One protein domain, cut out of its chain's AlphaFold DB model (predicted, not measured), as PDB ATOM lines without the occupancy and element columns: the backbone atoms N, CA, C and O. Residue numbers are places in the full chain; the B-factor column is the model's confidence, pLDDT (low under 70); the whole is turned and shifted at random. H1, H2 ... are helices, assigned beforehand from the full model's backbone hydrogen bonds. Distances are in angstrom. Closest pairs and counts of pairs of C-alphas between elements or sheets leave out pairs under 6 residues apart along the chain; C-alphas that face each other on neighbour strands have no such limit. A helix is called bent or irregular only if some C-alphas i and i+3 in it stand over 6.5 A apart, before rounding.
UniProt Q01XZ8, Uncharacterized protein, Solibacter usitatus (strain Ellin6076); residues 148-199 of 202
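What this domain is: This is residues 148 to 199 of the 202 residues of an uncharacterized protein of Solibacter usitatus (strain Ellin6076) (UniProt Q01XZ8). The model is an open hook: one long helix, H3, makes the long arm, and a shorter helix, H1, folds back as the short arm, running roughly the opposite way to H3, with the very short helix H2 at the closed end between them. The two arms do not meet across the opening, and H3 makes most of the length. The printed part has 52 residues with three named helices, in the order H1, H2, H3 along the chain, and no named strand; the class is all helix. The whole is extended, with a radius of gyration of the C-alphas of 17.6 A, and the C-alphas span 55 by 23 by 7 A along their three main axes.

Where its parts are: The longest helix is H3, residues 172 to 199, 39.7 A from first to last C-alpha; it begins with C-alpha 172 at (84.777, 93.030, 108.714) and ends with C-alpha 199 at (84.104, 54.704, 119.207). H3 is irregular: C-alphas 175 and 178 are 7.4 A apart, against about 5 A in a regular helix. It has a kink of 38 degrees near residue 179. Before it in the chain comes H2, residues 164 to 169, 8.5 A long. H1, residues 148 to 161, is 19.7 A long and begins with C-alpha 148 at (100.641, 86.964, 109.600).

How they stand to each other: H3 touches no helix, and it is apart from H1. H2 and H3 are apart too, although they follow each other in the chain across a tight link of two residues, 170 and 171. H2 and H1 are close but not clearly touching, with 1 pair of C-alphas within 8 A, those of Phe 159 and Leu 167, 6.8 A apart. Their lines stand at a steep tilt of 62 degrees, and they run opposite ways. The link from H1 to H2, residues 162 and 163, is tight as well. In H1 and H2 every pair of O i and N i+4 is within hydrogen-bond range; in H3 22 of 24 are.

The domain as a whole: The two C-alphas farthest apart are those of Thr 163 and Arg 199, 55.3 A, while the first and last printed C-alphas, those of Asn 148 and Arg 199, are 37.5 A apart. Three stretches stand free: residues 148 to 158, which belong to H1; residues 160 to 166, of which 164 to 166 belong to H2; and residues 171 to 199, of which 172 to 199 belong to H3. The printed part has no cut, and neither link is long. The mean pLDDT of the printed part is 94.0, and one residue, Arg 199, is under 70.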
ATOM      1  N   ASN A 148     101.714  86.065 109.188       96.00
ATOM      2  CA  ASN A 148     100.641  86.964 109.600       96.00
ATOM      3  C   ASN A 148     101.121  88.392 109.907       96.00
ATOM      4  O   ASN A 148     100.420  89.315 109.494       96.00
ATOM      5  N   PRO A 149     102.295  88.635 110.531       96.62
ATOM      6  CA  PRO A 149     102.774  89.999 110.754       96.62
ATOM      7  C   PRO A 149     102.958  90.796 109.456       96.62
ATOM      8  O   PRO A 149     102.564  91.962 109.377       96.62
ATOM      9  N   GLN A 150     103.511  90.167 108.411       93.06
ATOM     10  CA  GLN A 150     103.653  90.814 107.104       93.06
ATOM     11  C   GLN A 150     102.293  90.977 106.418       93.06
ATOM     12  O   GLN A 150     102.002  92.041 105.878       93.06
ATOM     13  N   LEU A 151     101.440  89.955 106.483       95.19
ATOM     14  CA  LEU A 151     100.093  90.008 105.920       95.19
ATOM     15  C   LEU A 151      99.257  91.141 106.541       95.19
ATOM     16  O   LEU A 151      98.568  91.870 105.829       95.19
ATOM     17  N   GLU A 152      99.360  91.344 107.855       96.44
ATOM     18  CA  GLU A 152      98.713  92.450 108.559       96.44
ATOM     19  C   GLU A 152      99.274  93.808 108.120       96.44
ATOM     20  O   GLU A 152      98.514  94.762 107.924       96.44
ATOM     21  N   ALA A 153     100.591  93.914 107.929       97.44
ATOM     22  CA  ALA A 153     101.206  95.124 107.394       97.44
ATOM     23  C   ALA A 153     100.682  95.448 105.984       97.44
ATOM     24  O   ALA A 153     100.334  96.601 105.712       97.44
ATOM     25  N   ASP A 154     100.541  94.441 105.124       96.75
ATOM     26  CA  ASP A 154      99.999  94.593 103.773       96.75
ATOM     27  C   ASP A 154      98.521  95.004 103.801       96.75
ATOM     28  O   ASP A 154      98.111  95.908 103.068       96.75
ATOM     29  N   TRP A 155      97.715  94.416 104.691       96.19
ATOM     30  CA  TRP A 155      96.330  94.843 104.906       96.19
ATOM     31  C   TRP A 155      96.244  96.282 105.396       96.19
ATOM     32  O   TRP A 155      95.425  97.051 104.895       96.19
ATOM     33  N   ARG A 156      97.109  96.680 106.331       97.44
ATOM     34  CA  ARG A 156      97.171  98.059 106.822       97.44
ATOM     35  C   ARG A 156      97.477  99.032 105.682       97.44
ATOM     36  O   ARG A 156      96.798 100.051 105.573       97.44
ATOM     37  N   LEU A 157      98.437  98.706 104.817       97.81
ATOM     38  CA  LEU A 157      98.755  99.504 103.627       97.81
ATOM     39  C   LEU A 157      97.576  99.556 102.649       97.81
ATOM     40  O   LEU A 157      97.234 100.628 102.149       97.81
ATOM     41  N   HIS A 158      96.915  98.422 102.413       96.19
ATOM     42  CA  HIS A 158      95.731  98.368 101.564       96.19
ATOM     43  C   HIS A 158      94.603  99.258 102.103       96.19
ATOM     44  O   HIS A 158      94.086 100.087 101.359       96.19
ATOM     45  N   PHE A 159      94.258  99.162 103.390       96.12
ATOM     46  CA  PHE A 159      93.196  99.976 103.990       96.12
ATOM     47  C   PHE A 159      93.531 101.470 103.992       96.12
ATOM     48  O   PHE A 159      92.641 102.282 103.766       96.12
ATOM     49  N   GLN A 160      94.805 101.841 104.164       97.38
ATOM     50  CA  GLN A 160      95.264 103.230 104.026       97.38
ATOM     51  C   GLN A 160      95.109 103.776 102.600       97.38
ATOM     52  O   GLN A 160      95.001 104.987 102.424       97.38
ATOM     53  N   SER A 161      95.110 102.909 101.582       97.69
ATOM     54  CA  SER A 161      94.906 103.318 100.186       97.69
ATOM     55  C   SER A 161      93.443 103.611  99.831       97.69
ATOM     56  O   SER A 161      93.190 104.212  98.786       97.69
ATOM     57  N   LEU A 162      92.492 103.195 100.673       97.31
ATOM     58  CA  LEU A 162      91.063 103.384 100.438       97.31
ATOM     59  C   LEU A 162      90.624 104.786 100.868       97.31
ATOM     60  O   LEU A 162      91.143 105.358 101.825       97.31
ATOM     61  N   THR A 163      89.621 105.332 100.187       97.88
ATOM     62  CA  THR A 163      88.950 106.552 100.650       97.88
ATOM     63  C   THR A 163      88.057 106.266 101.860       97.88
ATOM     64  O   THR A 163      87.606 105.137 102.055       97.88
ATOM     65  N   ASP A 164      87.704 107.299 102.631       97.75
ATOM     66  CA  ASP A 164      86.801 107.162 103.787       97.75
ATOM     67  C   ASP A 164      85.458 106.509 103.422       97.75
ATOM     68  O   ASP A 164      84.912 105.720 104.192       97.75
ATOM     69  N   SER A 165      84.923 106.814 102.233       96.62
ATOM     70  CA  SER A 165      83.666 106.224 101.764       96.62
ATOM     71  C   SER A 165      83.813 104.744 101.417       96.62
ATOM     72  O   SER A 165      82.872 103.983 101.632       96.62
ATOM     73  N   GLU A 166      84.948 104.336 100.851       95.38
ATOM     74  CA  GLU A 166      85.220 102.935 100.513       95.38
ATOM     75  C   GLU A 166      85.501 102.128 101.778       95.38
ATOM     76  O   GLU A 166      84.895 101.078 101.979       95.38
ATOM     77  N   LEU A 167      86.351 102.652 102.667       94.81
ATOM     78  CA  LEU A 167      86.669 102.029 103.947       94.81
ATOM     79  C   LEU A 167      85.420 101.910 104.833       94.81
ATOM     80  O   LEU A 167      85.178 100.851 105.406       94.81
ATOM     81  N   GLY A 168      84.588 102.954 104.891       94.25
ATOM     82  CA  GLY A 168      83.329 102.950 105.642       94.25
ATOM     83  C   GLY A 168      82.258 102.010 105.074       94.25
ATOM     84  O   GLY A 168      81.332 101.640 105.795       94.25
ATOM     85  N   ALA A 169      82.375 101.603 103.807       95.25
ATOM     86  CA  ALA A 169      81.496 100.605 103.199       95.25
ATOM     87  C   ALA A 169      81.927  99.159 103.505       95.25
ATOM     88  O   ALA A 169      81.136  98.231 103.307       95.25
ATOM     89  N   LEU A 170      83.158  98.943 103.983       92.75
ATOM     90  CA  LEU A 170      83.626  97.620 104.379       92.75
ATOM     91  C   LEU A 170      82.975  97.183 105.694       92.75
ATOM     92  O   LEU A 170      82.824  97.951 106.640       92.75
ATOM     93  N   ASN A 171      82.631  95.899 105.769       92.50
ATOM     94  CA  ASN A 171      82.146  95.272 106.990       92.50
ATOM     95  C   ASN A 171      83.032  94.058 107.306       92.50
ATOM     96  O   ASN A 171      82.929  93.047 106.603       92.50
ATOM     97  N   PRO A 172      83.876  94.123 108.354       90.75
ATOM     98  CA  PRO A 172      84.777  93.030 108.714       90.75
ATOM     99  C   PRO A 172      84.064  91.688 108.907       90.75
ATOM    100  O   PRO A 172      84.564  90.661 108.456       90.75
ATOM    101  N   ASN A 173      82.852  91.682 109.474       92.44
ATOM    102  CA  ASN A 173      82.086  90.449 109.671       92.44
ATOM    103  C   ASN A 173      81.679  89.803 108.341       92.44
ATOM    104  O   ASN A 173      81.637  88.580 108.237       92.44
ATOM    105  N   VAL A 174      81.400  90.611 107.315       94.75
ATOM    106  CA  VAL A 174      81.058  90.113 105.974       94.75
ATOM    107  C   VAL A 174      82.305  89.607 105.254       94.75
ATOM    108  O   VAL A 174      82.258  88.553 104.629       94.75
ATOM    109  N   ILE A 175      83.429  90.319 105.364       93.75
ATOM    110  CA  ILE A 175      84.688  89.938 104.706       93.75
ATOM    111  C   ILE A 175      85.254  88.647 105.325       93.75
ATOM    112  O   ILE A 175      85.738  87.774 104.605       93.75
ATOM    113  N   CYS A 176      85.127  88.478 106.645       94.81
ATOM    114  CA  CYS A 176      85.665  87.329 107.374       94.81
ATOM    115  C   CYS A 176      84.715  86.122 107.458       94.81
ATOM    116  O   CYS A 176      85.137  85.063 107.926       94.81
ATOM    117  N   ILE A 177      83.462  86.220 106.988       97.12
ATOM    118  CA  ILE A 177      82.457  85.154 107.167       97.12
ATOM    119  C   ILE A 177      82.915  83.798 106.610       97.12
ATOM    120  O   ILE A 177      82.711  82.758 107.235       97.12
ATOM    121  N   GLY A 178      83.590  83.802 105.457       96.75
ATOM    122  CA  GLY A 178      84.105  82.582 104.837       96.75
ATOM    123  C   GLY A 178      85.274  81.965 105.608       96.75
ATOM    124  O   GLY A 178      85.404  80.744 105.646       96.75
ATOM    125  N   LEU A 179      86.112  82.789 106.245       94.75
ATOM    126  CA  LEU A 179      87.207  82.312 107.094       94.75
ATOM    127  C   LEU A 179      86.661  81.694 108.385       94.75
ATOM    128  O   LEU A 179      87.073  80.597 108.757       94.75
ATOM    129  N   ALA A 180      85.673  82.339 109.007       95.94
ATOM    130  CA  ALA A 180      84.998  81.809 110.189       95.94
ATOM    131  C   ALA A 180      84.321  80.450 109.913       95.94
ATOM    132  O   ALA A 180      84.494  79.507 110.686       95.94
ATOM    133  N   ASP A 181      83.618  80.307 108.781       97.69
ATOM    134  CA  ASP A 181      83.014  79.026 108.374       97.69
ATOM    135  C   ASP A 181      84.073  77.931 108.157       97.69
ATOM    136  O   ASP A 181      83.890  76.795 108.599       97.69
ATOM    137  N   ARG A 182      85.221  78.260 107.547       96.44
ATOM    138  CA  ARG A 182      86.334  77.308 107.379       96.44
ATOM    139  C   ARG A 182      86.872  76.802 108.717       96.44
ATOM    140  O   ARG A 182      87.043  75.592 108.862       96.44
ATOM    141  N   ILE A 183      87.080  77.690 109.692       94.88
ATOM    142  CA  ILE A 183      87.538  77.316 111.042       94.88
ATOM    143  C   ILE A 183      86.525  76.373 111.703       94.88
ATOM    144  O   ILE A 183      86.900  75.310 112.200       94.88
ATOM    145  N   ALA A 184      85.235  76.718 111.659       95.44
ATOM    146  CA  ALA A 184      84.180  75.892 112.242       95.44
ATOM    147  C   ALA A 184      84.121  74.490 111.607       95.44
ATOM    148  O   ALA A 184      83.980  73.483 112.304       95.44
ATOM    149  N   ARG A 185      84.271  74.400 110.280       97.75
ATOM    150  CA  ARG A 185      84.289  73.121 109.553       97.75
ATOM    151  C   ARG A 185      85.506  72.272 109.880       97.75
ATOM    152  O   ARG A 185      85.345  71.063 110.024       97.75
ATOM    153  N   LEU A 186      86.684  72.886 109.993       94.19
ATOM    154  CA  LEU A 186      87.911  72.191 110.372       94.19
ATOM    155  C   LEU A 186      87.758  71.551 111.756       94.19
ATOM    156  O   LEU A 186      87.967  70.347 111.896       94.19
ATOM    157  N   LYS A 187      87.308  72.334 112.747       93.69
ATOM    158  CA  LYS A 187      87.065  71.849 114.116       93.69
ATOM    159  C   LYS A 187      86.063  70.695 114.139       93.69
ATOM    160  O   LYS A 187      86.329  69.659 114.739       93.69
ATOM    161  N   ARG A 188      84.939  70.832 113.424       96.62
ATOM    162  CA  ARG A 188      83.935  69.762 113.326       96.62
ATOM    163  C   ARG A 188      84.507  68.487 112.707       96.62
ATOM    164  O   ARG A 188      84.319  67.421 113.269       96.62
ATOM    165  N   ALA A 189      85.225  68.591 111.587       95.88
ATOM    166  CA  ALA A 189      85.801  67.427 110.915       95.88
ATOM    167  C   ALA A 189      86.812  66.677 111.800       95.88
ATOM    168  O   ALA A 189      86.829  65.448 111.806       95.88
ATOM    169  N   TYR A 190      87.622  67.408 112.571       90.06
ATOM    170  CA  TYR A 190      88.513  66.817 113.569       90.06
ATOM    171  C   TYR A 190      87.722  66.059 114.648       90.06
ATOM    172  O   TYR A 190      87.974  64.876 114.878       90.06
ATOM    173  N   ASN A 191      86.718  66.707 115.248       91.25
ATOM    174  CA  ASN A 191      85.891  66.109 116.299       91.25
ATOM    175  C   ASN A 191      85.127  64.869 115.810       91.25
ATOM    176  O   ASN A 191      85.037  63.871 116.530       91.25
ATOM    177  N   ASP A 192      84.619  64.903 114.576       94.38
ATOM    178  CA  ASP A 192      83.951  63.767 113.939       94.38
ATOM    179  C   ASP A 192      84.909  62.571 113.801       94.38
ATOM    180  O   ASP A 192      84.532  61.435 114.100       94.38
ATOM    181  N   GLU A 193      86.164  62.803 113.398       92.12
ATOM    182  CA  GLU A 193      87.154  61.737 113.215       92.12
ATOM    183  C   GLU A 193      87.642  61.147 114.544       92.12
ATOM    184  O   GLU A 193      87.757  59.921 114.664       92.12
ATOM    185  N   VAL A 194      87.874  61.987 115.557       87.75
ATOM    186  CA  VAL A 194      88.164  61.544 116.932       87.75
ATOM    187  C   VAL A 194      87.015  60.671 117.434       87.75
ATOM    188  O   VAL A 194      87.218  59.519 117.821       87.75
ATOM    189  N   THR A 195      85.785  61.168 117.315       91.62
ATOM    190  CA  THR A 195      84.578  60.433 117.700       91.62
ATOM    191  C   THR A 195      84.478  59.098 116.969       91.62
ATOM    192  O   THR A 195      84.158  58.086 117.587       91.62
ATOM    193  N   ARG A 196      84.766  59.047 115.666       91.94
ATOM    194  CA  ARG A 196      84.712  57.808 114.883       91.94
ATOM    195  C   ARG A 196      85.738  56.781 115.364       91.94
ATOM    196  O   ARG A 196      85.360  55.635 115.604       91.94
ATOM    197  N   ARG A 197      87.012  57.165 115.497       85.75
ATOM    198  CA  ARG A 197      88.112  56.237 115.830       85.75
ATOM    199  C   ARG A 197      88.013  55.702 117.247       85.75
ATOM    200  O   ARG A 197      88.122  54.499 117.445       85.75
ATOM    201  N   PHE A 198      87.737  56.569 118.211       79.38
ATOM    202  CA  PHE A 198      87.667  56.175 119.616       79.38
ATOM    203  C   PHE A 198      86.291  55.608 120.018       79.38
ATOM    204  O   PHE A 198      86.107  55.206 121.160       79.38
ATOM    205  N   ARG A 199      85.343  55.497 119.068       65.44
ATOM    206  CA  ARG A 199      84.104  54.704 119.207       65.44
ATOM    207  C   ARG A 199      84.160  53.289 118.614       65.44
ATOM    208  O   ARG A 199      83.251  52.525 118.903       65.44
TER     209      ARG A 199